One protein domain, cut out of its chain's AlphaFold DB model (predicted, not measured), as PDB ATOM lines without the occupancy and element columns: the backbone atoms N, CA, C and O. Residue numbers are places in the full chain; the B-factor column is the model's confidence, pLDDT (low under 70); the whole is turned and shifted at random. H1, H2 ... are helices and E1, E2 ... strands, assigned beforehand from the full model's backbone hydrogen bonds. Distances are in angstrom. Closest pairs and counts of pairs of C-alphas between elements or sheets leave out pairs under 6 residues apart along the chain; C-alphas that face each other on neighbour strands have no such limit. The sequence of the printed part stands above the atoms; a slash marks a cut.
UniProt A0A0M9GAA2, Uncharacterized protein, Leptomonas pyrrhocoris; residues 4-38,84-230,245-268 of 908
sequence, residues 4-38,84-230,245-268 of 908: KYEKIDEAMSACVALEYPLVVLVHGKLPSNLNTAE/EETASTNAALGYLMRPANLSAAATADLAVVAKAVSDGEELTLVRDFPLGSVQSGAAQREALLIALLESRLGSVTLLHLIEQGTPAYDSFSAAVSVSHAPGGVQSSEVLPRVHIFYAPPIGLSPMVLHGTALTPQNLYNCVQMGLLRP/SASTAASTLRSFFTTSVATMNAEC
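Overview. This is residues 4 to 38, 84 to 230 and 245 to 268 of the 908 residues of an uncharacterized protein of Leptomonas pyrrhocoris (UniProt A0A0M9GAA2). What shape do these atoms make? A four-stranded sheet is the middle of three layers, helices on both faces of a sheet, with H5 and H7 covering one face and H1 and H6 the other. Beside this core, a small side part of H3, H4 and the two short strands E2 and E3 packs on H5 through H3; at the opposite end of the long axis the long helix H8 packs on H1, and H2 sits off to the side. What is it made of? The printed part has 206 residues, with eight named helices and six named strands in the order H1 E1 H2 H3 E2 H4 E3 H5 E4 H6 E5 E6 H7 H8; the large sheet runs E4 E1 E5 E6 and is mixed, E2 and E3 are antiparallel, and the class is mixed, helices and strands. How large is it? It is compact, with a radius of gyration of the C-alphas of 18.3 A and spans of 56 by 40 by 39 A.

Arrangement. How do the strands of the large sheet pair? E4, residues 158 to 163, and E1, residues 22 to 27, are parallel at 20 degrees, with N 25 and O 160 within hydrogen-bond range at 2.9 A. E1 and E5, residues 193 to 197, are antiparallel at 166 degrees, with N 24 and O 195 at 2.8 A. E5 and E6, residues 207 to 210, form a hairpin, antiparallel at 170 degrees, with N 194 and O 209 at 2.8 A. Which helices are on it? H5, residues 137 to 150, runs along the strands over E1 at a height over the sheet of 10.3 A; on the same face H7, residues 216 to 227, is over E5 and E6 at 9.7 A. H5 and H7 only just touch, with 3 pairs of C-alphas within 8 A, the closest those of Ala 147 and Pro 216 at 5.6 A, at a steep tilt of 57 degrees. On the opposite face are H1, residues 8 to 18, whose C-alpha of Ile 8 is 6.6 A from that of His 160 in E4, their closest pair, and H6, residues 167 to 175, with the closest C-alphas to E4 those of Tyr 169 and Ile 162 at 5.8 A. What lies beyond H5? H3, residues 84 to 96, touches residues 138 to 143 of H5 alone, closest at the C-alphas of Thr 89 and Ala 139, 5.1 A, at a shallow tilt of 23 degrees, the same way. E2, residues 97 to 99, and E3, residues 123 to 125, are antiparallel at 133 degrees, with N 98 and O 124 at 2.9 A. H4, residues 110 to 118, is near H3, and its closest C-alpha pair with E2 is Ala 116 and Pro 99, 6.5 A. What of the remaining helices? H8, residues 245 to 268, touches H1 with residues 246 to 253 alone, closest at the C-alphas of Ala 250 and Ser 13, 5.2 A, about perpendicular at 74 degrees, while H2, residues 32 to 38, touches no helix. Every O i to N i+4 pair is within hydrogen-bond range in H1, H3, H4, H5, H6, H7 and H8; in H2 it is 0 of 3, with 2 of 4 O i to N i+3 pairs.

Along the chain. Where are the anchor points? H1 begins at C-alpha 8, (163.318, 242.219, 148.067), E1 at C-alpha 22, (168.187, 235.100, 151.570), and H8 ends at C-alpha 268, (184.446, 234.327, 133.717). Which elements are long? From first to last C-alpha H8 measures 31.3 A, H5 20.0 A, H3 18.7 A, E4 16.9 A, H7 16.5 A and E1 16.0 A.

Size, cuts and confidence. How far does it reach? The two C-alphas farthest apart are those of Ala 111 and Ser 245, at 57.0 A. Where is it cut or long-linked? Residues 39 to 83 and 231 to 244 are not printed, with gaps of 22.1 A from C-alpha 38 to 84 and 22.5 A from C-alpha 230 to 245; the links E3 to H5 and H6 to E5 are long. Where is confidence low? The mean pLDDT of the printed part is 70.1, and 84 residues are under 70, among them residues 32 to 38, 84 to 95, 100 to 114, 177 to 190 and 245 to 268.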
ATOM      1  N   LYS A   4     158.221 235.302 154.680       67.25
ATOM      2  CA  LYS A   4     157.772 235.784 153.357       67.25
ATOM      3  C   LYS A   4     157.853 237.313 153.367       67.25
ATOM      4  O   LYS A   4     157.076 237.954 154.070       67.25
ATOM      5  N   TYR A   5     158.772 237.887 152.596       68.44
ATOM      6  CA  TYR A   5     158.840 239.335 152.370       68.44
ATOM      7  C   TYR A   5     158.203 239.695 151.029       68.44
ATOM      8  O   TYR A   5     158.491 239.054 150.018       68.44
ATOM      9  N   GLU A   6     157.386 240.749 151.006       64.94
ATOM     10  CA  GLU A   6     156.776 241.274 149.774       64.94
ATOM     11  C   GLU A   6     157.769 242.094 148.937       64.94
ATOM     12  O   GLU A   6     157.661 242.126 147.715       64.94
ATOM     13  N   LYS A   7     158.769 242.724 149.572       75.44
ATOM     14  CA  LYS A   7     159.802 243.518 148.893       75.44
ATOM     15  C   LYS A   7     161.185 242.909 149.106       75.44
ATOM     16  O   LYS A   7     161.605 242.705 150.247       75.44
ATOM     17  N   ILE A   8     161.928 242.704 148.017       73.56
ATOM     18  CA  ILE A   8     163.318 242.219 148.067       73.56
ATOM     19  C   ILE A   8     164.221 243.124 148.922       73.56
ATOM     20  O   ILE A   8     165.088 242.635 149.637       73.56
ATOM     21  N   ASP A   9     163.963 244.432 148.926       73.25
ATOM     22  CA  ASP A   9     164.675 245.434 149.728       73.25
ATOM     23  C   ASP A   9     164.578 245.184 151.242       73.25
ATOM     24  O   ASP A   9     165.565 245.321 151.968       73.25
ATOM     25  N   GLU A  10     163.394 244.793 151.714       76.56
ATOM     26  CA  GLU A  10     163.128 244.479 153.122       76.56
ATOM     27  C   GLU A  10     163.761 243.134 153.491       76.56
ATOM     28  O   GLU A  10     164.413 243.019 154.530       76.56
ATOM     29  N   ALA A  11     163.665 242.151 152.589       76.75
ATOM     30  CA  ALA A  11     164.318 240.850 152.717       76.75
ATOM     31  C   ALA A  11     165.854 240.966 152.788       76.75
ATOM     32  O   ALA A  11     166.496 240.267 153.570       76.75
ATOM     33  N   MET A  12     166.447 241.871 152.004       73.19
ATOM     34  CA  MET A  12     167.888 242.152 151.992       73.19
ATOM     35  C   MET A  12     168.341 242.884 153.261       73.19
ATOM     36  O   MET A  12     169.380 242.542 153.822       73.19
ATOM     37  N   SER A  13     167.551 243.837 153.768       76.12
ATOM     38  CA  SER A  13     167.813 244.473 155.069       76.12
ATOM     39  C   SER A  13     167.770 243.448 156.214       76.12
ATOM     40  O   SER A  13     168.672 243.394 157.051       76.12
ATOM     41  N   ALA A  14     166.778 242.551 156.197       75.81
ATOM     42  CA  ALA A  14     166.672 241.450 157.150       75.81
ATOM     43  C   ALA A  14     167.805 240.412 157.009       75.81
ATOM     44  O   ALA A  14     168.284 239.905 158.021       75.81
ATOM     45  N   CYS A  15     168.285 240.134 155.791       77.94
ATOM     46  CA  CYS A  15     169.433 239.254 155.527       77.94
ATOM     47  C   CYS A  15     170.709 239.759 156.219       77.94
ATOM     48  O   CYS A  15     171.419 238.983 156.859       77.94
ATOM     49  N   VAL A  16     170.963 241.073 156.169       76.25
ATOM     50  CA  VAL A  16     172.050 241.705 156.936       76.25
ATOM     51  C   VAL A  16     171.789 241.602 158.440       76.25
ATOM     52  O   VAL A  16     172.663 241.164 159.182       76.25
ATOM     53  N   ALA A  17     170.599 242.007 158.896       77.06
ATOM     54  CA  ALA A  17     170.297 242.157 160.321       77.06
ATOM     55  C   ALA A  17     170.219 240.828 161.099       77.06
ATOM     56  O   ALA A  17     170.479 240.812 162.300       77.06
ATOM     57  N   LEU A  18     169.859 239.729 160.430       77.88
ATOM     58  CA  LEU A  18     169.698 238.397 161.027       77.88
ATOM     59  C   LEU A  18     170.883 237.455 160.741       77.88
ATOM     60  O   LEU A  18     170.882 236.326 161.216       77.88
ATOM     61  N   GLU A  19     171.867 237.890 159.943       80.19
ATOM     62  CA  GLU A  19     172.972 237.069 159.405       80.19
ATOM     63  C   GLU A  19     172.509 235.803 158.625       80.19
ATOM     64  O   GLU A  19     173.314 234.920 158.329       80.19
ATOM     65  N   TYR A  20     171.225 235.715 158.249       84.56
ATOM     66  CA  TYR A  20     170.627 234.568 157.550       84.56
ATOM     67  C   TYR A  20     170.717 234.692 156.019       84.56
ATOM     68  O   TYR A  20     170.469 235.776 155.486       84.56
ATOM     69  N   PRO A  21     170.978 233.596 155.277       85.38
ATOM     70  CA  PRO A  21     170.891 233.593 153.820       85.38
ATOM     71  C   PRO A  21     169.475 233.919 153.317       85.38
ATOM     72  O   PRO A  21     168.475 233.373 153.796       85.38
ATOM     73  N   LEU A  22     169.406 234.783 152.304       87.88
ATOM     74  CA  LEU A  22     168.187 235.100 151.570       87.88
ATOM     75  C   LEU A  22     168.061 234.178 150.356       87.88
ATOM     76  O   LEU A  22     168.898 234.190 149.454       87.88
ATOM     77  N   VAL A  23     166.976 233.418 150.321       88.75
ATOM     78  CA  VAL A  23     166.563 232.601 149.185       88.75
ATOM     79  C   VAL A  23     165.526 233.392 148.385       88.75
ATOM     80  O   VAL A  23     164.476 233.757 148.912       88.75
ATOM     81  N   VAL A  24     165.808 233.662 147.110       88.56
ATOM     82  CA  VAL A  24     164.839 234.240 146.168       88.56
ATOM     83  C   VAL A  24     164.403 233.147 145.200       88.56
ATOM     84  O   VAL A  24     165.214 232.631 144.427       88.56
ATOM     85  N   LEU A  25     163.124 232.788 145.265       89.12
ATOM     86  CA  LEU A  25     162.485 231.844 144.358       89.12
ATOM     87  C   LEU A  25     161.900 232.603 143.168       89.12
ATOM     88  O   LEU A  25     161.043 233.462 143.360       89.12
ATOM     89  N   VAL A  26     162.307 232.242 141.954       87.56
ATOM     90  CA  VAL A  26     161.654 232.667 140.713       87.56
ATOM     91  C   VAL A  26     160.931 231.454 140.131       87.56
ATOM     92  O   VAL A  26     161.569 230.453 139.801       87.56
ATOM     93  N   HIS A  27     159.604 231.515 140.036       86.44
ATOM     94  CA  HIS A  27     158.773 230.404 139.557       86.44
ATOM     95  C   HIS A  27     157.950 230.792 138.328       86.44
ATOM     96  O   HIS A  27     157.720 231.977 138.064       86.44
ATOM     97  N   GLY A  28     157.500 229.780 137.576       85.19
ATOM     98  CA  GLY A  28     156.577 229.978 136.461       85.19
ATOM     99  C   GLY A  28     155.302 230.704 136.895       85.19
ATOM    100  O   GLY A  28     154.943 230.709 138.078       85.19
ATOM    101  N   LYS A  29     154.621 231.320 135.928       83.81
ATOM    102  CA  LYS A  29     153.345 232.005 136.156       83.81
ATOM    103  C   LYS A  29     152.332 231.062 136.822       83.81
ATOM    104  O   LYS A  29     152.242 229.889 136.454       83.81
ATOM    105  N   LEU A  30     151.588 231.564 137.804       79.62
ATOM    106  CA  LEU A  30     150.518 230.820 138.462       79.62
ATOM    107  C   LEU A  30     149.269 230.810 137.562       79.62
ATOM    108  O   LEU A  30     149.017 231.787 136.845       79.62
ATOM    109  N   PRO A  31     148.450 229.743 137.584       73.00
ATOM    110  CA  PRO A  31     147.146 229.783 136.935       73.00
ATOM    111  C   PRO A  31     146.319 230.921 137.548       73.00
ATOM    112  O   PRO A  31     146.220 231.047 138.771       73.00
ATOM    113  N   SER A  32     145.710 231.749 136.691       57.78
ATOM    114  CA  SER A  32     145.026 233.010 137.048       57.78
ATOM    115  C   SER A  32     144.032 232.888 138.206       57.78
ATOM    116  O   SER A  32     143.822 233.832 138.962       57.78
ATOM    117  N   ASN A  33     143.458 231.698 138.349       51.84
ATOM    118  CA  ASN A  33     142.395 231.351 139.279       51.84
ATOM    119  C   ASN A  33     142.890 231.257 140.741       51.84
ATOM    120  O   ASN A  33     142.074 231.247 141.662       51.84
ATOM    121  N   LEU A  34     144.212 231.197 140.969       50.34
ATOM    122  CA  LEU A  34     144.816 231.198 142.309       50.34
ATOM    123  C   LEU A  34     145.092 232.605 142.851       50.34
ATOM    124  O   LEU A  34     145.057 232.793 144.065       50.34
ATOM    125  N   ASN A  35     145.306 233.611 141.999       44.38
ATOM    126  CA  ASN A  35     145.574 234.974 142.479       44.38
ATOM    127  C   ASN A  35     144.318 235.590 143.123       44.38
ATOM    128  O   ASN A  35     144.407 236.270 144.143       44.38
ATOM    129  N   THR A  36     143.132 235.213 142.637       39.81
ATOM    130  CA  THR A  36     141.847 235.470 143.304       39.81
ATOM    131  C   THR A  36     141.674 234.754 144.650       39.81
ATOM    132  O   THR A  36     140.769 235.118 145.393       39.81
ATOM    133  N   ALA A  37     142.503 233.764 145.012       37.78
ATOM    134  CA  ALA A  37     142.365 233.031 146.274       37.78
ATOM    135  C   ALA A  37     143.000 233.760 147.475       37.78
ATOM    136  O   ALA A  37     142.380 233.787 148.537       37.78
ATOM    137  N   GLU A  38     144.173 234.403 147.328       38.59
ATOM    138  CA  GLU A  38     144.687 235.304 148.385       38.59
ATOM    139  C   GLU A  38     143.720 236.502 148.567       38.59
ATOM    140  O   GLU A  38     143.431 236.890 149.700       38.59
ATOM    141  N   GLU A  84     143.423 219.058 134.720       49.91
ATOM    142  CA  GLU A  84     144.565 218.150 134.481       49.91
ATOM    143  C   GLU A  84     145.861 218.665 135.131       49.91
ATOM    144  O   GLU A  84     146.679 217.892 135.630       49.91
ATOM    145  N   GLU A  85     145.996 219.990 135.218       50.66
ATOM    146  CA  GLU A  85     147.060 220.666 135.952       50.66
ATOM    147  C   GLU A  85     147.112 220.257 137.435       50.66
ATOM    148  O   GLU A  85     148.196 219.960 137.928       50.66
ATOM    149  N   THR A  86     145.978 220.172 138.150       52.62
ATOM    150  CA  THR A  86     145.957 219.791 139.578       52.62
ATOM    151  C   THR A  86     146.131 218.288 139.802       52.62
ATOM    152  O   THR A  86     146.659 217.871 140.834       52.62
ATOM    153  N   ALA A  87     145.773 217.454 138.822       51.09
ATOM    154  CA  ALA A  87     146.163 216.045 138.824       51.09
ATOM    155  C   ALA A  87     147.690 215.899 138.659       51.09
ATOM    156  O   ALA A  87     148.334 215.176 139.424       51.09
ATOM    157  N   SER A  88     148.281 216.652 137.721       53.81
ATOM    158  CA  SER A  88     149.731 216.699 137.486       53.81
ATOM    159  C   SER A  88     150.502 217.246 138.696       53.81
ATOM    160  O   SER A  88     151.502 216.648 139.104       53.81
ATOM    161  N   THR A  89     150.010 218.310 139.354       56.59
ATOM    162  CA  THR A  89     150.638 218.845 140.576       56.59
ATOM    163  C   THR A  89     150.684 217.800 141.685       56.59
ATOM    164  O   THR A  89     151.731 217.601 142.297       56.59
ATOM    165  N   ASN A  90     149.571 217.102 141.931       54.50
ATOM    166  CA  ASN A  90     149.473 216.150 143.037       54.50
ATOM    167  C   ASN A  90     150.324 214.899 142.764       54.50
ATOM    168  O   ASN A  90     150.984 214.403 143.676       54.50
ATOM    169  N   ALA A  91     150.400 214.446 141.508       58.00
ATOM    170  CA  ALA A  91     151.324 213.390 141.102       58.00
ATOM    171  C   ALA A  91     152.795 213.803 141.303       58.00
ATOM    172  O   ALA A  91     153.562 213.065 141.921       58.00
ATOM    173  N   ALA A  92     153.195 214.996 140.848       58.38
ATOM    174  CA  ALA A  92     154.564 215.495 141.009       58.38
ATOM    175  C   ALA A  92     154.975 215.634 142.489       58.38
ATOM    176  O   ALA A  92     156.089 215.256 142.857       58.38
ATOM    177  N   LEU A  93     154.067 216.114 143.345       60.44
ATOM    178  CA  LEU A  93     154.275 216.212 144.793       60.44
ATOM    179  C   LEU A  93     154.347 214.830 145.467       60.44
ATOM    180  O   LEU A  93     155.207 214.616 146.324       60.44
ATOM    181  N   GLY A  94     153.540 213.860 145.023       64.38
ATOM    182  CA  GLY A  94     153.621 212.461 145.463       64.38
ATOM    183  C   GLY A  94     154.945 211.761 145.118       64.38
ATOM    184  O   GLY A  94     155.314 210.790 145.772       64.38
ATOM    185  N   TYR A  95     155.708 212.265 144.142       65.94
ATOM    186  CA  TYR A  95     157.058 211.771 143.837       65.94
ATOM    187  C   TYR A  95     158.188 212.493 144.592       65.94
ATOM    188  O   TYR A  95     159.310 211.970 144.605       65.94
ATOM    189  N   LEU A  96     157.915 213.655 145.202       77.25
ATOM    190  CA  LEU A  96     158.851 214.428 146.036       77.25
ATOM    191  C   LEU A  96     158.954 213.868 147.462       77.25
ATOM    192  O   LEU A  96     160.034 213.893 148.054       77.25
ATOM    193  N   MET A  97     157.841 213.368 148.000       78.62
ATOM    194  CA  MET A  97     157.744 212.766 149.331       78.62
ATOM    195  C   MET A  97     157.496 211.266 149.187       78.62
ATOM    196  O   MET A  97     156.452 210.862 148.689       78.62
ATOM    197  N   ARG A  98     158.451 210.430 149.606       75.81
ATOM    198  CA  ARG A  98     158.406 208.970 149.414       75.81
ATOM    199  C   ARG A  98     158.515 208.214 150.739       75.81
ATOM    200  O   ARG A  98     159.336 208.611 151.569       75.81
ATOM    201  N   PRO A  99     157.754 207.123 150.940       74.00
ATOM    202  CA  PRO A  99     157.888 206.268 152.117       74.00
ATOM    203  C   PRO A  99     159.335 205.808 152.317       74.00
ATOM    204  O   PRO A  99     159.968 205.338 151.369       74.00
ATOM    205  N   ALA A 100     159.860 205.959 153.536       66.38
ATOM    206  CA  ALA A 100     161.285 205.796 153.853       66.38
ATOM    207  C   ALA A 100     161.897 204.448 153.421       66.38
ATOM    208  O   ALA A 100     163.103 204.364 153.182       66.38
ATOM    209  N   ASN A 101     161.076 203.396 153.337       64.56
ATOM    210  CA  ASN A 101     161.508 202.029 153.056       64.56
ATOM    211  C   ASN A 101     161.400 201.641 151.569       64.56
ATOM    212  O   ASN A 101     161.948 200.612 151.165       64.56
ATOM    213  N   LEU A 102     160.711 202.433 150.737       62.50
ATOM    214  CA  LEU A 102     160.513 202.107 149.325       62.50
ATOM    215  C   LEU A 102     161.676 202.597 148.452       62.50
ATOM    216  O   LEU A 102     162.089 203.755 148.490       62.50
ATOM    217  N   SER A 103     162.169 201.715 147.581       63.66
ATOM    218  CA  SER A 103     163.211 202.070 146.615       63.66
ATOM    219  C   SER A 103     162.707 203.074 145.569       63.66
ATOM    220  O   SER A 103     161.514 203.145 145.258       63.66
ATOM    221  N   ALA A 104     163.630 203.815 144.949       58.16
ATOM    222  CA  ALA A 104     163.310 204.787 143.898       58.16
ATOM    223  C   ALA A 104     162.557 204.181 142.688       58.16
ATOM    224  O   ALA A 104     161.868 204.914 141.983       58.16
ATOM    225  N   ALA A 105     162.671 202.862 142.478       55.06
ATOM    226  CA  ALA A 105     161.928 202.111 141.466       55.06
ATOM    227  C   ALA A 105     160.563 201.611 141.976       55.06
ATOM    228  O   ALA A 105     159.575 201.730 141.261       55.06
ATOM    229  N   ALA A 106     160.472 201.106 143.214       56.38
ATOM    230  CA  ALA A 106     159.195 200.683 143.806       56.38
ATOM    231  C   ALA A 106     158.210 201.856 143.958       56.38
ATOM    232  O   ALA A 106     157.004 201.689 143.834       56.38
ATOM    233  N   THR A 107     158.738 203.063 144.159       55.91
ATOM    234  CA  THR A 107     157.968 204.315 144.222       55.91
ATOM    235  C   THR A 107     157.541 204.885 142.867       55.91
ATOM    236  O   THR A 107     156.903 205.932 142.841       55.91
ATOM    237  N   ALA A 108     157.867 204.230 141.747       56.12
ATOM    238  CA  ALA A 108     157.255 204.536 140.451       56.12
ATOM    239  C   ALA A 108     155.862 203.889 140.296       56.12
ATOM    240  O   ALA A 108     155.102 204.278 139.413       56.12
ATOM    241  N   ASP A 109     155.520 202.921 141.152       65.38
ATOM    242  CA  ASP A 109     154.192 202.321 141.224       65.38
ATOM    243  C   ASP A 109     153.335 203.066 142.264       65.38
ATOM    244  O   ASP A 109     153.551 202.970 143.477       65.38
ATOM    245  N   LEU A 110     152.342 203.815 141.777       60.00
ATOM    246  CA  LEU A 110     151.404 204.569 142.611       60.00
ATOM    247  C   LEU A 110     150.603 203.677 143.570       60.00
ATOM    248  O   LEU A 110     150.260 204.141 144.655       60.00
ATOM    249  N   ALA A 111     150.334 202.412 143.229       66.06
ATOM    250  CA  ALA A 111     149.638 201.489 144.123       66.06
ATOM    251  C   ALA A 111     150.537 201.045 145.288       66.06
ATOM    252  O   ALA A 111     150.061 200.901 146.414       66.06
ATOM    253  N   VAL A 112     151.844 200.892 145.051       67.38
ATOM    254  CA  VAL A 112     152.828 200.580 146.104       67.38
ATOM    255  C   VAL A 112     153.048 201.786 147.023       67.38
ATOM    256  O   VAL A 112     153.096 201.610 148.240       67.38
ATOM    257  N   VAL A 113     153.108 203.009 146.479       61.47
ATOM    258  CA  VAL A 113     153.187 204.240 147.292       61.47
ATOM    259  C   VAL A 113     151.913 204.446 148.111       61.47
ATOM    260  O   VAL A 113     152.002 204.639 149.322       61.47
ATOM    261  N   ALA A 114     150.734 204.358 147.487       67.56
ATOM    262  CA  ALA A 114     149.453 204.499 148.182       67.56
ATOM    263  C   ALA A 114     149.300 203.456 149.298       67.56
ATOM    264  O   ALA A 114     148.874 203.804 150.399       67.56
ATOM    265  N   LYS A 115     149.724 202.209 149.048       72.38
ATOM    266  CA  LYS A 115     149.732 201.160 150.065       72.38
ATOM    267  C   LYS A 115     150.696 201.461 151.215       72.38
ATOM    268  O   LYS A 115     150.297 201.351 152.364       72.38
ATOM    269  N   ALA A 116     151.940 201.849 150.949       68.88
ATOM    270  CA  ALA A 116     152.885 202.169 152.023       68.88
ATOM    271  C   ALA A 116     152.409 203.362 152.879       68.88
ATOM    272  O   ALA A 116     152.594 203.365 154.094       68.88
ATOM    273  N   VAL A 117     151.715 204.334 152.273       71.75
ATOM    274  CA  VAL A 117     151.055 205.430 153.000       71.75
ATOM    275  C   VAL A 117     149.864 204.931 153.834       71.75
ATOM    276  O   VAL A 117     149.728 205.357 154.978       71.75
ATOM    277  N   SER A 118     149.033 204.005 153.333       73.50
ATOM    278  CA  SER A 118     147.948 203.402 154.135       73.50
ATOM    279  C   SER A 118     148.454 202.470 155.241       73.50
ATOM    280  O   SER A 118     147.846 202.399 156.305       73.50
ATOM    281  N   ASP A 119     149.585 201.800 155.013       76.38
ATOM    282  CA  ASP A 119     150.285 200.954 155.987       76.38
ATOM    283  C   ASP A 119     151.038 201.801 157.049       76.38
ATOM    284  O   ASP A 119     151.598 201.256 158.001       76.38
ATOM    285  N   GLY A 120     151.019 203.138 156.923       74.94
ATOM    286  CA  GLY A 120     151.512 204.089 157.922       74.94
ATOM    287  C   GLY A 120     153.008 204.411 157.852       74.94
ATOM    288  O   GLY A 120     153.573 204.866 158.848       74.94
ATOM    289  N   GLU A 121     153.673 204.175 156.717       78.56
ATOM    290  CA  GLU A 121     155.098 204.485 156.562       78.56
ATOM    291  C   GLU A 121     155.384 205.998 156.537       78.56
ATOM    292  O   GLU A 121     154.689 206.784 155.892       78.56
ATOM    293  N   GLU A 122     156.464 206.413 157.208       76.94
ATOM    294  CA  GLU A 122     156.898 207.815 157.257       76.94
ATOM    295  C   GLU A 122     157.348 208.297 155.866       76.94
ATOM    296  O   GLU A 122     158.276 207.747 155.262       76.94
ATOM    297  N   LEU A 123     156.689 209.343 155.358       75.88
ATOM    298  CA  LEU A 123     157.071 210.016 154.119       75.88
ATOM    299  C   LEU A 123     158.340 210.849 154.327       75.88
ATOM    300  O   LEU A 123     158.419 211.682 155.224       75.88
ATOM    301  N   THR A 124     159.318 210.660 153.445       81.31
ATOM    302  CA  THR A 124     160.628 211.314 153.495       81.31
ATOM    303  C   THR A 124     160.920 212.089 152.216       81.31
ATOM    304  O   THR A 124     160.541 211.687 151.114       81.31
ATOM    305  N   LEU A 125     161.615 213.216 152.365       84.75
ATOM    306  CA  LEU A 125     161.977 214.091 151.256       84.75
ATOM    307  C   LEU A 125     163.028 213.441 150.345       84.75
ATOM    308  O   LEU A 125     164.138 213.106 150.774       84.75
ATOM    309  N   VAL A 126     162.704 213.328 149.058       86.00
ATOM    310  CA  VAL A 126     163.575 212.723 148.047       86.00
ATOM    311  C   VAL A 126     164.690 213.694 147.671       86.00
ATOM    312  O   VAL A 126     164.518 214.607 146.869       86.00
ATOM    313  N   ARG A 127     165.860 213.469 148.270       85.62
ATOM    314  CA  ARG A 127     167.066 214.311 148.186       85.62
ATOM    315  C   ARG A 127     167.450 214.748 146.773       85.62
ATOM    316  O   ARG A 127     167.765 215.919 146.573       85.62
ATOM    317  N   ASP A 128     167.370 213.835 145.813       84.69
ATOM    318  CA  ASP A 128     167.791 214.058 144.426       84.69
ATOM    319  C   ASP A 128     166.612 214.346 143.477       84.69
ATOM    320  O   ASP A 128     166.757 214.282 142.258       84.69
ATOM    321  N   PHE A 129     165.428 214.662 144.018       84.25
ATOM    322  CA  PHE A 129     164.254 214.978 143.208       84.25
ATOM    323  C   PHE A 129     164.481 216.250 142.371       84.25
ATOM    324  O   PHE A 129     164.833 217.290 142.938       84.25
ATOM    325  N   PRO A 130     164.249 216.219 141.046       83.50
ATOM    326  CA  PRO A 130     164.434 217.376 140.178       83.50
ATOM    327  C   PRO A 130     163.263 218.362 140.325       83.50
ATOM    328  O   PRO A 130     162.343 218.404 139.510       83.50
ATOM    329  N   LEU A 131     163.322 219.221 141.347       83.62
ATOM    330  CA  LEU A 131     162.380 220.336 141.535       83.62
ATOM    331  C   LEU A 131     162.340 221.242 140.291       83.62
ATOM    332  O   LEU A 131     161.301 221.799 139.949       83.62
ATOM    333  N   GLY A 132     163.469 221.345 139.582       79.38
ATOM    334  CA  GLY A 132     163.588 222.079 138.327       79.38
ATOM    335  C   GLY A 132     162.891 221.459 137.106       79.38
ATOM    336  O   GLY A 132     162.939 222.073 136.045       79.38
ATOM    337  N   SER A 133     162.269 220.277 137.214       79.38
ATOM    338  CA  SER A 133     161.441 219.676 136.150       79.38
ATOM    339  C   SER A 133     159.965 219.514 136.539       79.38
ATOM    340  O   SER A 133     159.229 218.787 135.873       79.38
ATOM    341  N   VAL A 134     159.523 220.160 137.621       80.50
ATOM    342  CA  VAL A 134     158.111 220.182 138.023       80.50
ATOM    343  C   VAL A 134     157.314 221.067 137.057       80.50
ATOM    344  O   VAL A 134     157.712 222.194 136.756       80.50
ATOM    345  N   GLN A 135     156.188 220.552 136.563       73.81
ATOM    346  CA  GLN A 135     155.279 221.269 135.662       73.81
ATOM    347  C   GLN A 135     154.325 222.181 136.453       73.81
ATOM    348  O   GLN A 135     153.963 221.851 137.577       73.81
ATOM    349  N   SER A 136     153.891 223.293 135.849       78.88
ATOM    350  CA  SER A 136     153.144 224.406 136.478       78.88
ATOM    351  C   SER A 136     153.902 225.179 137.569       78.88
ATOM    352  O   SER A 136     154.507 224.612 138.479       78.88
ATOM    353  N   GLY A 137     153.794 226.512 137.529       78.44
ATOM    354  CA  GLY A 137     154.345 227.403 138.555       78.44
ATOM    355  C   GLY A 137     153.807 227.127 139.964       78.44
ATOM    356  O   GLY A 137     154.526 227.332 140.943       78.44
ATOM    357  N   ALA A 138     152.581 226.602 140.075       76.81
ATOM    358  CA  ALA A 138     151.966 226.258 141.355       76.81
ATOM    359  C   ALA A 138     152.677 225.070 142.025       76.81
ATOM    360  O   ALA A 138     153.154 225.198 143.152       76.81
ATOM    361  N   ALA A 139     152.839 223.942 141.321       77.19
ATOM    362  CA  ALA A 139     153.568 222.798 141.871       77.19
ATOM    363  C   ALA A 139     155.060 223.090 142.051       77.19
ATOM    364  O   ALA A 139     155.640 222.615 143.021       77.19
ATOM    365  N   GLN A 140     155.677 223.889 141.172       83.12
ATOM    366  CA  GLN A 140     157.056 224.350 141.365       83.12
ATOM    367  C   GLN A 140     157.212 225.058 142.717       83.12
ATOM    368  O   GLN A 140     158.098 224.709 143.499       83.12
ATOM    369  N   ARG A 141     156.327 226.019 143.012       84.81
ATOM    370  CA  ARG A 141     156.303 226.759 144.279       84.81
ATOM    371  C   ARG A 141     156.079 225.832 145.476       84.81
ATOM    372  O   ARG A 141     156.879 225.880 146.407       84.81
ATOM    373  N   GLU A 142     155.059 224.976 145.449       82.88
ATOM    374  CA  GLU A 142     154.765 224.074 146.573       82.88
ATOM    375  C   GLU A 142     155.876 223.037 146.800       82.88
ATOM    376  O   GLU A 142     156.335 222.867 147.928       82.88
ATOM    377  N   ALA A 143     156.408 222.420 145.741       84.12
ATOM    378  CA  ALA A 143     157.518 221.471 145.838       84.12
ATOM    379  C   ALA A 143     158.773 222.107 146.467       84.12
ATOM    380  O   ALA A 143     159.460 221.481 147.278       84.12
ATOM    381  N   LEU A 144     159.060 223.371 146.137       85.81
ATOM    382  CA  LEU A 144     160.180 224.126 146.703       85.81
ATOM    383  C   LEU A 144     159.922 224.586 148.148       85.81
ATOM    384  O   LEU A 144     160.853 224.571 148.957       85.81
ATOM    385  N   LEU A 145     158.679 224.915 148.513       86.00
ATOM    386  CA  LEU A 145     158.289 225.195 149.900       86.00
ATOM    387  C   LEU A 145     158.402 223.945 150.787       86.00
ATOM    388  O   LEU A 145     159.003 224.014 151.859       86.00
ATOM    389  N   ILE A 146     157.912 222.796 150.317       85.19
ATOM    390  CA  ILE A 146     158.033 221.496 150.999       85.19
ATOM    391  C   ILE A 146     159.509 221.123 151.165       85.19
ATOM    392  O   ILE A 146     159.941 220.804 152.272       85.19
ATOM    393  N   ALA A 147     160.325 221.261 150.113       87.38
ATOM    394  CA  ALA A 147     161.760 220.999 150.198       87.38
ATOM    395  C   ALA A 147     162.476 221.891 151.235       87.38
ATOM    396  O   ALA A 147     163.354 221.400 151.948       87.38
ATOM    397  N   LEU A 148     162.094 223.169 151.368       86.50
ATOM    398  CA  LEU A 148     162.615 224.084 152.396       86.50
ATOM    399  C   LEU A 148     162.150 223.722 153.818       86.50
ATOM    400  O   LEU A 148     162.924 223.880 154.768       86.50
ATOM    401  N   LEU A 149     160.904 223.269 153.976       84.44
ATOM    402  CA  LEU A 149     160.310 222.893 155.262       84.44
ATOM    403  C   LEU A 149     160.893 221.578 155.793       84.44
ATOM    404  O   LEU A 149     161.447 221.559 156.894       84.44
ATOM    405  N   GLU A 150     160.857 220.516 154.989       85.62
ATOM    406  CA  GLU A 150     161.315 219.175 155.369       85.62
ATOM    407  C   GLU A 150     162.836 219.112 155.572       85.62
ATOM    408  O   GLU A 150     163.328 218.525 156.539       85.62
ATOM    409  N   SER A 151     163.605 219.841 154.753       82.94
ATOM    410  CA  SER A 151     165.051 220.031 154.971       82.94
ATOM    411  C   SER A 151     165.376 220.912 156.191       82.94
ATOM    412  O   SER A 151     166.547 221.158 156.482       82.94
ATOM    413  N   ARG A 152     164.354 221.423 156.898       83.06
ATOM    414  CA  ARG A 152     164.427 222.354 158.042       83.06
ATOM    415  C   ARG A 152     165.133 223.680 157.747       83.06
ATOM    416  O   ARG A 152     165.445 224.425 158.673       83.06
ATOM    417  N   LEU A 153     165.330 224.010 156.472       82.00
ATOM    418  CA  LEU A 153     165.945 225.261 156.024       82.00
ATOM    419  C   LEU A 153     165.048 226.459 156.353       82.00
ATOM    420  O   LEU A 153     165.554 227.512 156.720       82.00
ATOM    421  N   GLY A 154     163.725 226.269 156.357       76.44
ATOM    422  CA  GLY A 154     162.735 227.278 156.744       76.44
ATOM    423  C   GLY A 154     162.802 227.781 158.198       76.44
ATOM    424  O   GLY A 154     161.894 228.494 158.628       76.44
ATOM    425  N   SER A 155     163.819 227.424 158.994       76.44
ATOM    426  CA  SER A 155     164.168 228.084 160.266       76.44
ATOM    427  C   SER A 155     165.395 229.006 160.192       76.44
ATOM    428  O   SER A 155     165.573 229.810 161.103       76.44
ATOM    429  N   VAL A 156     166.182 228.917 159.116       80.19
ATOM    430  CA  VAL A 156     167.491 229.568 158.923       80.19
ATOM    431  C   VAL A 156     167.626 230.275 157.563       80.19
ATOM    432  O   VAL A 156     168.703 230.762 157.230       80.19
ATOM    433  N   THR A 157     166.551 230.348 156.772       82.94
ATOM    434  CA  THR A 157     166.480 231.103 155.513       82.94
ATOM    435  C   THR A 157     165.397 232.174 155.562       82.94
ATOM    436  O   THR A 157     164.319 231.977 156.129       82.94
ATOM    437  N   LEU A 158     165.661 233.305 154.910       85.06
ATOM    438  CA  LEU A 158     164.615 234.249 154.509       85.06
ATOM    439  C   LEU A 158     164.132 233.863 153.108       85.06
ATOM    440  O   LEU A 158     164.947 233.419 152.299       85.06
ATOM    441  N   LEU A 159     162.838 234.016 152.811       87.06
ATOM    442  CA  LEU A 159     162.272 233.622 151.518       87.06
ATOM    443  C   LEU A 159     161.543 234.791 150.853       87.06
ATOM    444  O   LEU A 159     160.603 235.362 151.407       87.06
ATOM    445  N   HIS A 160     161.949 235.104 149.629       85.75
ATOM    446  CA  HIS A 160     161.237 236.014 148.739       85.75
ATOM    447  C   HIS A 160     160.749 235.232 147.512       85.75
ATOM    448  O   HIS A 160     161.464 234.369 147.001       85.75
ATOM    449  N   LEU A 161     159.517 235.500 147.077       87.81
ATOM    450  CA  LEU A 161     158.845 234.797 145.983       87.81
ATOM    451  C   LEU A 161     158.608 235.774 144.830       87.81
ATOM    452  O   LEU A 161     158.065 236.855 145.052       87.81
ATOM    453  N   ILE A 162     158.999 235.385 143.618       86.81
ATOM    454  CA  ILE A 162     158.862 236.178 142.396       86.81
ATOM    455  C   ILE A 162     158.182 235.314 141.326       86.81
ATOM    456  O   ILE A 162     158.700 234.272 140.924       86.81
ATOM    457  N   GLU A 163     157.023 235.765 140.852       87.62
ATOM    458  CA  GLU A 163     156.248 235.104 139.799       87.62
ATOM    459  C   GLU A 163     156.569 235.699 138.420       87.62
ATOM    460  O   GLU A 163     156.583 236.923 138.249       87.62
ATOM    461  N   GLN A 164     156.793 234.837 137.426       86.69
ATOM    462  CA  GLN A 164     157.022 235.220 136.032       86.69
ATOM    463  C   GLN A 164     155.921 236.135 135.467       86.69
ATOM    464  O   GLN A 164     154.732 235.828 135.548       86.69
ATOM    465  N   GLY A 165     156.325 237.234 134.821       82.62
ATOM    466  CA  GLY A 165     155.399 238.202 134.215       82.62
ATOM    467  C   GLY A 165     154.783 239.200 135.203       82.62
ATOM    468  O   GLY A 165     153.817 239.879 134.860       82.62
ATOM    469  N   THR A 166     155.325 239.297 136.419       82.19
ATOM    470  CA  THR A 166     155.073 240.421 137.331       82.19
ATOM    471  C   THR A 166     156.120 241.529 137.137       82.19
ATOM    472  O   THR A 166     157.270 241.222 136.820       82.19
ATOM    473  N   PRO A 167     155.818 242.806 137.448       78.31
ATOM    474  CA  PRO A 167     156.823 243.877 137.408       78.31
ATOM    475  C   PRO A 167     158.031 243.628 138.330       78.31
ATOM    476  O   PRO A 167     159.124 244.142 138.086       78.31
ATOM    477  N   ALA A 168     157.854 242.819 139.382       76.25
ATOM    478  CA  ALA A 168     158.936 242.351 140.244       76.25
ATOM    479  C   ALA A 168     159.867 241.364 139.516       76.25
ATOM    480  O   ALA A 168     161.084 241.475 139.654       76.25
ATOM    481  N   TYR A 169     159.320 240.454 138.702       83.81
ATOM    482  CA  TYR A 169     160.101 239.574 137.826       83.81
ATOM    483  C   TYR A 169     160.880 240.358 136.774       83.81
ATOM    484  O   TYR A 169     162.061 240.077 136.587       83.81
ATOM    485  N   ASP A 170     160.271 241.360 136.137       78.12
ATOM    486  CA  ASP A 170     160.953 242.175 135.125       78.12
ATOM    487  C   ASP A 170     162.106 242.974 135.756       78.12
ATOM    488  O   ASP A 170     163.242 242.936 135.279       78.12
ATOM    489  N   SER A 171     161.844 243.614 136.903       76.75
ATOM    490  CA  SER A 171     162.844 244.368 137.671       76.75
ATOM    491  C   SER A 171     163.990 243.481 138.174       76.75
ATOM    492  O   SER A 171     165.159 243.860 138.087       76.75
ATOM    493  N   PHE A 172     163.675 242.285 138.685       81.69
ATOM    494  CA  PHE A 172     164.669 241.328 139.169       81.69
ATOM    495  C   PHE A 172     165.482 240.722 138.022       81.69
ATOM    496  O   PHE A 172     166.699 240.625 138.130       81.69
ATOM    497  N   SER A 173     164.843 240.368 136.906       80.31
ATOM    498  CA  SER A 173     165.512 239.816 135.718       80.31
ATOM    499  C   SER A 173     166.434 240.840 135.051       80.31
ATOM    500  O   SER A 173     167.525 240.485 134.609       80.31
ATOM    501  N   ALA A 174     166.042 242.118 135.039       75.44
ATOM    502  CA  ALA A 174     166.902 243.210 134.595       75.44
ATOM    503  C   ALA A 174     168.124 243.390 135.517       75.44
ATOM    504  O   ALA A 174     169.251 243.476 135.030       75.44
ATOM    505  N   ALA A 175     167.922 243.391 136.842       68.31
ATOM    506  CA  ALA A 175     168.994 243.545 137.833       68.31
ATOM    507  C   ALA A 175     169.907 242.308 137.974       68.31
ATOM    508  O   ALA A 175     171.070 242.438 138.355       68.31
ATOM    509  N   VAL A 176     169.395 241.111 137.673       70.19
ATOM    510  CA  VAL A 176     170.101 239.819 137.719       70.19
ATOM    511  C   VAL A 176     170.221 239.258 136.305       70.19
ATOM    512  O   VAL A 176     169.773 238.145 136.006       70.19
ATOM    513  N   SER A 177     170.839 240.047 135.422       57.38
ATOM    514  CA  SER A 177     171.071 239.671 134.028       57.38
ATOM    515  C   SER A 177     171.822 238.336 133.967       57.38
ATOM    516  O   SER A 177     172.956 238.216 134.439       57.38
ATOM    517  N   VAL A 178     171.181 237.303 133.416       53.06
ATOM    518  CA  VAL A 178     171.772 235.964 133.335       53.06
ATOM    519  C   VAL A 178     172.833 235.975 132.246       53.06
ATOM    520  O   VAL A 178     172.510 236.104 131.071       53.06
ATOM    521  N   SER A 179     174.102 235.861 132.637       43.16
ATOM    522  CA  SER A 179     175.224 235.898 131.697       43.16
ATOM    523  C   SER A 179     175.063 234.809 130.631       43.16
ATOM    524  O   SER A 179     175.105 233.615 130.939       43.16
ATOM    525  N   HIS A 180     174.822 235.219 129.382       39.94
ATOM    526  CA  HIS A 180     174.578 234.308 128.267       39.94
ATOM    527  C   HIS A 180     175.854 233.519 127.952       39.94
ATOM    528  O   HIS A 180     176.749 234.016 127.267       39.94
ATOM    529  N   ALA A 181     175.937 232.277 128.435       37.81
ATOM    530  CA  ALA A 181     177.048 231.380 128.141       37.81
ATOM    531  C   ALA A 181     177.138 231.130 126.617       37.81
ATOM    532  O   ALA A 181     176.227 230.520 126.048       37.81
ATOM    533  N   PRO A 182     178.206 231.584 125.926       37.31
ATOM    534  CA  PRO A 182     178.265 231.543 124.468       37.31
ATOM    535  C   PRO A 182     178.471 230.103 123.983       37.31
ATOM    536  O   PRO A 182     179.586 229.585 124.007       37.31
ATOM    537  N   GLY A 183     177.376 229.466 123.556       42.97
ATOM    538  CA  GLY A 183     177.318 228.059 123.137       42.97
ATOM    539  C   GLY A 183     176.282 227.212 123.889       42.97
ATOM    540  O   GLY A 183     176.036 226.078 123.489       42.97
ATOM    541  N   GLY A 184     175.656 227.738 124.949       40.91
ATOM    542  CA  GLY A 184     174.548 227.078 125.649       40.91
ATOM    543  C   GLY A 184     173.177 227.450 125.073       40.91
ATOM    544  O   GLY A 184     172.930 228.610 124.751       40.91
ATOM    545  N   VAL A 185     172.265 226.474 124.984       42.75
ATOM    546  CA  VAL A 185     170.835 226.717 124.703       42.75
ATOM    547  C   VAL A 185     170.227 227.573 125.826       42.75
ATOM    548  O   VAL A 185     170.684 227.504 126.966       42.75
ATOM    549  N   GLN A 186     169.224 228.395 125.495       42.88
ATOM    550  CA  GLN A 186     168.686 229.483 126.326       42.88
ATOM    551  C   GLN A 186     168.278 229.059 127.753       42.88
ATOM    552  O   GLN A 186     167.133 228.715 128.026       42.88
ATOM    553  N   SER A 187     169.207 229.158 128.706       48.62
ATOM    554  CA  SER A 187     168.967 228.831 130.118       48.62
ATOM    555  C   SER A 187     168.227 229.927 130.895       48.62
ATOM    556  O   SER A 187     167.835 229.699 132.038       48.62
ATOM    557  N   SER A 188     168.005 231.100 130.289       49.53
ATOM    558  CA  SER A 188     167.317 232.233 130.926       49.53
ATOM    559  C   SER A 188     165.800 232.047 131.066       49.53
ATOM    560  O   SER A 188     165.185 232.779 131.834       49.53
ATOM    561  N   GLU A 189     165.199 231.089 130.351       58.50
ATOM    562  CA  GLU A 189     163.758 230.781 130.420       58.50
ATOM    563  C   GLU A 189     163.439 229.600 131.361       58.50
ATOM    564  O   GLU A 189     162.274 229.295 131.607       58.50
ATOM    565  N   VAL A 190     164.462 228.917 131.895       68.56
ATOM    566  CA  VAL A 190     164.289 227.680 132.674       68.56
ATOM    567  C   VAL A 190     163.836 227.998 134.100       68.56
ATOM    568  O   VAL A 190     164.648 228.206 135.005       68.56
ATOM    569  N   LEU A 191     162.517 228.011 134.286       78.50
ATOM    570  CA  LEU A 191     161.844 228.096 135.580       78.50
ATOM    571  C   LEU A 191     161.427 226.692 136.064       78.50
ATOM    572  O   LEU A 191     161.001 225.876 135.244       78.50
ATOM    573  N   PRO A 192     161.520 226.397 137.373       85.69
ATOM    574  CA  PRO A 192     161.846 227.309 138.463       85.69
ATOM    575  C   PRO A 192     163.358 227.495 138.661       85.69
ATOM    576  O   PRO A 192     164.178 226.633 138.332       85.69
ATOM    577  N   ARG A 193     163.715 228.634 139.256       87.12
ATOM    578  CA  ARG A 193     165.092 229.060 139.514       87.12
ATOM    579  C   ARG A 193     165.208 229.633 140.922       87.12
ATOM    580  O   ARG A 193     164.374 230.424 141.352       87.12
ATOM    581  N   VAL A 194     166.250 229.242 141.645       89.50
ATOM    582  CA  VAL A 194     166.511 229.679 143.021       89.50
ATOM    583  C   VAL A 194     167.834 230.420 143.077       89.50
ATOM    584  O   VAL A 194     168.859 229.895 142.649       89.50
ATOM    585  N   HIS A 195     167.813 231.618 143.648       88.75
ATOM    586  CA  HIS A 195     169.005 232.392 143.968       88.75
ATOM    587  C   HIS A 195     169.228 232.367 145.480       88.75
ATOM    588  O   HIS A 195     168.289 232.581 146.244       88.75
ATOM    589  N   ILE A 196     170.461 232.115 145.913       90.06
ATOM    590  CA  ILE A 196     170.840 232.049 147.327       90.06
ATOM    591  C   ILE A 196     171.899 233.121 147.571       90.06
ATOM    592  O   ILE A 196     173.040 233.006 147.118       90.06
ATOM    593  N   PHE A 197     171.494 234.173 148.276       85.75
ATOM    594  CA  PHE A 197     172.331 235.300 148.667       85.75
ATOM    595  C   PHE A 197     172.780 235.118 150.116       85.75
ATOM    596  O   PHE A 197     171.971 234.849 151.004       85.75
ATOM    597  N   TYR A 198     174.077 235.273 150.357       84.69
ATOM    598  CA  TYR A 198     174.671 235.159 151.686       84.69
ATOM    599  C   TYR A 198     174.844 236.546 152.307       84.69
ATOM    600  O   TYR A 198     175.110 237.517 151.597       84.69
ATOM    601  N   ALA A 199     174.729 236.642 153.634       76.44
ATOM    602  CA  ALA A 199     175.026 237.877 154.351       76.44
ATOM    603  C   ALA A 199     176.472 238.341 154.048       76.44
ATOM    604  O   ALA A 199     177.384 237.506 153.986       76.44
ATOM    605  N   PRO A 200     176.727 239.655 153.891       66.06
ATOM    606  CA  PRO A 200     177.996 240.167 153.373       66.06
ATOM    607  C   PRO A 200     179.279 239.709 154.107       66.06
ATOM    608  O   PRO A 200     180.263 239.466 153.405       66.06
ATOM    609  N   PRO A 201     179.338 239.502 155.447       61.16
ATOM    610  CA  PRO A 201     180.565 239.010 156.094       61.16
ATOM    611  C   PRO A 201     180.962 237.573 155.707       61.16
ATOM    612  O   PRO A 201     182.066 237.144 156.033       61.16
ATOM    613  N   ILE A 202     180.096 236.815 155.023       61.75
ATOM    614  CA  ILE A 202     180.375 235.430 154.614       61.75
ATOM    615  C   ILE A 202     181.298 235.387 153.380       61.75
ATOM    616  O   ILE A 202     181.990 234.386 153.174       61.75
ATOM    617  N   GLY A 203     181.358 236.459 152.576       66.00
ATOM    618  CA  GLY A 203     182.284 236.578 151.440       66.00
ATOM    619  C   GLY A 203     182.127 235.469 150.390       66.00
ATOM    620  O   GLY A 203     183.123 234.954 149.879       66.00
ATOM    621  N   LEU A 204     180.890 235.039 150.133       72.31
ATOM    622  CA  LEU A 204     180.534 234.095 149.072       72.31
ATOM    623  C   LEU A 204     179.778 234.831 147.965       72.31
ATOM    624  O   LEU A 204     178.942 235.689 148.245       72.31
ATOM    625  N   SER A 205     180.042 234.459 146.713       74.75
ATOM    626  CA  SER A 205     179.203 234.862 145.588       74.75
ATOM    627  C   SER A 205     177.791 234.263 145.724       74.75
ATOM    628  O   SER A 205     177.639 233.165 146.274       74.75
ATOM    629  N   PRO A 206     176.744 234.949 145.229       79.19
ATOM    630  CA  PRO A 206     175.402 234.382 145.186       79.19
ATOM    631  C   PRO A 206     175.366 233.093 144.362       79.19
ATOM    632  O   PRO A 206     175.850 233.065 143.231       79.19
ATOM    633  N   MET A 207     174.773 232.031 144.909       85.38
ATOM    634  CA  MET A 207     174.579 230.779 144.173       85.38
ATOM    635  C   MET A 207     173.249 230.790 143.420       85.38
ATOM    636  O   MET A 207     172.286 231.427 143.845       85.38
ATOM    637  N   VAL A 208     173.192 230.060 142.306       88.62
ATOM    638  CA  VAL A 208     171.996 229.924 141.469       88.62
ATOM    639  C   VAL A 208     171.769 228.449 141.158       88.62
ATOM    640  O   VAL A 208     172.670 227.776 140.665       88.62
ATOM    641  N   LEU A 209     170.560 227.957 141.425       88.19
ATOM    642  CA  LEU A 209     170.122 226.592 141.138       88.19
ATOM    643  C   LEU A 209     168.929 226.636 140.172       88.19
ATOM    644  O   LEU A 209     167.985 227.393 140.389       88.19
ATOM    645  N   HIS A 210     168.964 225.840 139.105       87.94
ATOM    646  CA  HIS A 210     167.890 225.729 138.111       87.94
ATOM    647  C   HIS A 210     167.930 224.359 137.419       87.94
ATOM    648  O   HIS A 210     168.969 223.690 137.421       87.94
ATOM    649  N   GLY A 211     166.814 223.939 136.814       84.19
ATOM    650  CA  GLY A 211     166.724 222.667 136.086       84.19
ATOM    651  C   GLY A 211     167.177 221.462 136.926       84.19
ATOM    652  O   GLY A 211     166.867 221.366 138.111       84.19
ATOM    653  N   THR A 212     167.961 220.557 136.339       81.44
ATOM    654  CA  THR A 212     168.462 219.345 137.019       81.44
ATOM    655  C   THR A 212     169.406 219.617 138.195       81.44
ATOM    656  O   THR A 212     169.568 218.747 139.045       81.44
ATOM    657  N   ALA A 213     170.005 220.811 138.295       84.44
ATOM    658  CA  ALA A 213     170.807 221.193 139.459       84.44
ATOM    659  C   ALA A 213     169.941 221.584 140.672       84.44
ATOM    660  O   ALA A 213     170.434 221.594 141.801       84.44
ATOM    661  N   LEU A 214     168.657 221.894 140.465       89.50
ATOM    662  CA  LEU A 214     167.725 222.247 141.529       89.50
ATOM    663  C   LEU A 214     167.093 220.983 142.135       89.50
ATOM    664  O   LEU A 214     166.014 220.549 141.731       89.50
ATOM    665  N   THR A 215     167.778 220.420 143.131       90.19
ATOM    666  CA  THR A 215     167.299 219.314 143.977       90.19
ATOM    667  C   THR A 215     167.263 219.734 145.452       90.19
ATOM    668  O   THR A 215     167.999 220.655 145.832       90.19
ATOM    669  N   PRO A 216     166.464 219.077 146.320       90.81
ATOM    670  CA  PRO A 216     166.485 219.341 147.758       90.81
ATOM    671  C   PRO A 216     167.877 219.217 148.392       90.81
ATOM    672  O   PRO A 216     168.240 220.030 149.240       90.81
ATOM    673  N   GLN A 217     168.691 218.249 147.957       88.81
ATOM    674  CA  GLN A 217     170.049 218.063 148.467       88.81
ATOM    675  C   GLN A 217     170.976 219.216 148.071       88.81
ATOM    676  O   GLN A 217     171.730 219.694 148.914       88.81
ATOM    677  N   ASN A 218     170.901 219.711 146.831       89.06
ATOM    678  CA  ASN A 218     171.708 220.856 146.402       89.06
ATOM    679  C   ASN A 218     171.261 222.151 147.092       89.06
ATOM    680  O   ASN A 218     172.103 222.909 147.568       89.06
ATOM    681  N   LEU A 219     169.948 222.359 147.238       89.69
ATOM    682  CA  LEU A 219     169.365 223.456 148.015       89.69
ATOM    683  C   LEU A 219     169.893 223.456 149.464       89.69
ATOM    684  O   LEU A 219     170.375 224.481 149.949       89.69
ATOM    685  N   TYR A 220     169.862 222.292 150.124       90.25
ATOM    686  CA  TYR A 220     170.404 222.098 151.469       90.25
ATOM    687  C   TYR A 220     171.908 222.373 151.532       90.25
ATOM    688  O   TYR A 220     172.338 223.165 152.366       90.25
ATOM    689  N   ASN A 221     172.698 221.789 150.624       88.88
ATOM    690  CA  ASN A 221     174.151 221.964 150.576       88.88
ATOM    691  C   ASN A 221     174.542 223.445 150.425       88.88
ATOM    692  O   ASN A 221     175.420 223.925 151.140       88.88
ATOM    693  N   CYS A 222     173.879 224.192 149.535       87.75
ATOM    694  CA  CYS A 222     174.155 225.614 149.323       87.75
ATOM    695  C   CYS A 222     173.840 226.454 150.572       87.75
ATOM    696  O   CYS A 222     174.694 227.208 151.040       87.75
ATOM    697  N   VAL A 223     172.657 226.284 151.173       85.94
ATOM    698  CA  VAL A 223     172.302 227.002 152.412       85.94
ATOM    699  C   VAL A 223     173.244 226.616 153.562       85.94
ATOM    700  O   VAL A 223     173.729 227.489 154.282       85.94
ATOM    701  N   GLN A 224     173.579 225.330 153.696       85.06
ATOM    702  CA  GLN A 224     174.515 224.829 154.703       85.06
ATOM    703  C   GLN A 224     175.922 225.431 154.539       85.06
ATOM    704  O   GLN A 224     176.538 225.796 155.539       85.06
ATOM    705  N   MET A 225     176.419 225.607 153.309       79.25
ATOM    706  CA  MET A 225     177.705 226.271 153.040       79.25
ATOM    707  C   MET A 225     177.731 227.741 153.484       79.25
ATOM    708  O   MET A 225     178.781 228.229 153.904       79.25
ATOM    709  N   GLY A 226     176.588 228.434 153.444       72.00
ATOM    710  CA  GLY A 226     176.445 229.770 154.026       72.00
ATOM    711  C   GLY A 226     176.513 229.772 155.557       72.00
ATOM    712  O   GLY A 226     177.134 230.652 156.143       72.00
ATOM    713  N   LEU A 227     175.908 228.770 156.200       75.88
ATOM    714  CA  LEU A 227     175.760 228.692 157.660       75.88
ATOM    715  C   LEU A 227     176.971 228.076 158.389       75.88
ATOM    716  O   LEU A 227     177.200 228.388 159.553       75.88
ATOM    717  N   LEU A 228     177.742 227.198 157.737       67.00
ATOM    718  CA  LEU A 228     178.884 226.502 158.353       67.00
ATOM    719  C   LEU A 228     180.204 227.289 158.330       67.00
ATOM    720  O   LEU A 228     181.175 226.852 158.953       67.00
ATOM    721  N   ARG A 229     180.297 228.410 157.601       58.53
ATOM    722  CA  ARG A 229     181.573 229.126 157.452       58.53
ATOM    723  C   ARG A 229     181.957 229.781 158.794       58.53
ATOM    724  O   ARG A 229     181.182 230.588 159.306       58.53
ATOM    725  N   PRO A 230     183.121 229.455 159.395       43.50
ATOM    726  CA  PRO A 230     183.464 229.943 160.726       43.50
ATOM    727  C   PRO A 230     183.560 231.471 160.748       43.50
ATOM    728  O   PRO A 230     184.083 232.091 159.820       43.50
ATOM    729  N   SER A 245     174.116 251.709 159.367       44.16
ATOM    730  CA  SER A 245     174.754 250.578 158.686       44.16
ATOM    731  C   SER A 245     173.797 249.459 158.282       44.16
ATOM    732  O   SER A 245     174.193 248.667 157.445       44.16
ATOM    733  N   ALA A 246     172.554 249.376 158.769       41.53
ATOM    734  CA  ALA A 246     171.564 248.471 158.175       41.53
ATOM    735  C   ALA A 246     171.166 248.948 156.766       41.53
ATOM    736  O   ALA A 246     171.211 248.177 155.812       41.53
ATOM    737  N   SER A 247     170.881 250.247 156.607       42.84
ATOM    738  CA  SER A 247     170.648 250.869 155.296       42.84
ATOM    739  C   SER A 247     171.913 250.838 154.434       42.84
ATOM    740  O   SER A 247     171.867 250.365 153.300       42.84
ATOM    741  N   THR A 248     173.063 251.245 154.984       46.84
ATOM    742  CA  THR A 248     174.330 251.281 154.245       46.84
ATOM    743  C   THR A 248     174.846 249.885 153.908       46.84
ATOM    744  O   THR A 248     175.383 249.709 152.827       46.84
ATOM    745  N   ALA A 249     174.662 248.864 154.751       48.00
ATOM    746  CA  ALA A 249     175.040 247.488 154.417       48.00
ATOM    747  C   ALA A 249     173.979 246.762 153.582       48.00
ATOM    748  O   ALA A 249     174.341 245.833 152.871       48.00
ATOM    749  N   ALA A 250     172.718 247.209 153.561       49.47
ATOM    750  CA  ALA A 250     171.757 246.814 152.532       49.47
ATOM    751  C   ALA A 250     172.094 247.464 151.178       49.47
ATOM    752  O   ALA A 250     171.993 246.801 150.150       49.47
ATOM    753  N   SER A 251     172.565 248.720 151.142       51.03
ATOM    754  CA  SER A 251     173.074 249.346 149.913       51.03
ATOM    755  C   SER A 251     174.438 248.796 149.500       51.03
ATOM    756  O   SER A 251     174.679 248.665 148.308       51.03
ATOM    757  N   THR A 252     175.294 248.397 150.446       52.19
ATOM    758  CA  THR A 252     176.525 247.641 150.174       52.19
ATOM    759  C   THR A 252     176.209 246.206 149.790       52.19
ATOM    760  O   THR A 252     176.930 245.655 148.981       52.19
ATOM    761  N   LEU A 253     175.110 245.600 150.257       49.88
ATOM    762  CA  LEU A 253     174.624 244.345 149.684       49.88
ATOM    763  C   LEU A 253     174.134 244.565 148.258       49.88
ATOM    764  O   LEU A 253     174.485 243.768 147.411       49.88
ATOM    765  N   ARG A 254     173.388 245.635 147.949       54.94
ATOM    766  CA  ARG A 254     172.999 245.961 146.562       54.94
ATOM    767  C   ARG A 254     174.210 246.282 145.681       54.94
ATOM    768  O   ARG A 254     174.228 245.872 144.527       54.94
ATOM    769  N   SER A 255     175.226 246.966 146.210       52.56
ATOM    770  CA  SER A 255     176.456 247.261 145.470       52.56
ATOM    771  C   SER A 255     177.367 246.043 145.363       52.56
ATOM    772  O   SER A 255     178.007 245.883 144.338       52.56
ATOM    773  N   PHE A 256     177.386 245.139 146.343       51.03
ATOM    774  CA  PHE A 256     178.026 243.820 146.281       51.03
ATOM    775  C   PHE A 256     177.230 242.858 145.396       51.03
ATOM    776  O   PHE A 256     177.805 241.985 144.777       51.03
ATOM    777  N   PHE A 257     175.924 243.032 145.249       52.84
ATOM    778  CA  PHE A 257     175.081 242.269 144.335       52.84
ATOM    779  C   PHE A 257     175.401 242.684 142.895       52.84
ATOM    780  O   PHE A 257     175.802 241.836 142.104       52.84
ATOM    781  N   THR A 258     175.370 243.983 142.568       52.12
ATOM    782  CA  THR A 258     175.808 244.467 141.245       52.12
ATOM    783  C   THR A 258     177.305 244.240 141.003       52.12
ATOM    784  O   THR A 258     177.677 243.798 139.919       52.12
ATOM    785  N   THR A 259     178.169 244.451 142.002       47.22
ATOM    786  CA  THR A 259     179.626 244.252 141.872       47.22
ATOM    787  C   THR A 259     180.002 242.779 141.819       47.22
ATOM    788  O   THR A 259     180.827 242.442 140.991       47.22
ATOM    789  N   SER A 260     179.415 241.871 142.604       43.47
ATOM    790  CA  SER A 260     179.710 240.433 142.495       43.47
ATOM    791  C   SER A 260     179.095 239.802 141.255       43.47
ATOM    792  O   SER A 260     179.708 238.901 140.694       43.47
ATOM    793  N   VAL A 261     177.951 240.288 140.759       47.75
ATOM    794  CA  VAL A 261     177.485 239.936 139.407       47.75
ATOM    795  C   VAL A 261     178.496 240.431 138.361       47.75
ATOM    796  O   VAL A 261     178.910 239.656 137.500       47.75
ATOM    797  N   ALA A 262     178.993 241.667 138.477       44.81
ATOM    798  CA  ALA A 262     180.016 242.206 137.579       44.81
ATOM    799  C   ALA A 262     181.385 241.501 137.692       44.81
ATOM    800  O   ALA A 262     182.027 241.277 136.669       44.81
ATOM    801  N   THR A 263     181.841 241.099 138.884       43.53
ATOM    802  CA  THR A 263     183.117 240.385 139.058       43.53
ATOM    803  C   THR A 263     182.999 238.916 138.699       43.53
ATOM    804  O   THR A 263     183.952 238.400 138.136       43.53
ATOM    805  N   MET A 264     181.855 238.251 138.919       39.81
ATOM    806  CA  MET A 264     181.614 236.921 138.341       39.81
ATOM    807  C   MET A 264     181.668 236.980 136.812       39.81
ATOM    808  O   MET A 264     182.324 236.143 136.199       39.81
ATOM    809  N   ASN A 265     181.067 238.003 136.192       42.59
ATOM    810  CA  ASN A 265     181.191 238.225 134.750       42.59
ATOM    811  C   ASN A 265     182.660 238.462 134.337       42.59
ATOM    812  O   ASN A 265     183.164 237.753 133.470       42.59
ATOM    813  N   ALA A 266     183.380 239.375 134.997       43.09
ATOM    814  CA  ALA A 266     184.776 239.689 134.670       43.09
ATOM    815  C   ALA A 266     185.767 238.537 134.958       43.09
ATOM    816  O   ALA A 266     186.796 238.416 134.296       43.09
ATOM    817  N   GLU A 267     185.491 237.678 135.939       35.78
ATOM    818  CA  GLU A 267     186.313 236.509 136.266       35.78
ATOM    819  C   GLU A 267     186.048 235.355 135.286       35.78
ATOM    820  O   GLU A 267     186.997 234.748 134.785       35.78
ATOM    821  N   CYS A 268     184.789 235.153 134.877       38.12
ATOM    822  CA  CYS A 268     184.446 234.327 133.717       38.12
ATOM    823  C   CYS A 268     185.125 234.829 132.430       38.12
ATOM    824  O   CYS A 268     185.640 234.014 131.661       38.12
TER     825      CYS A 268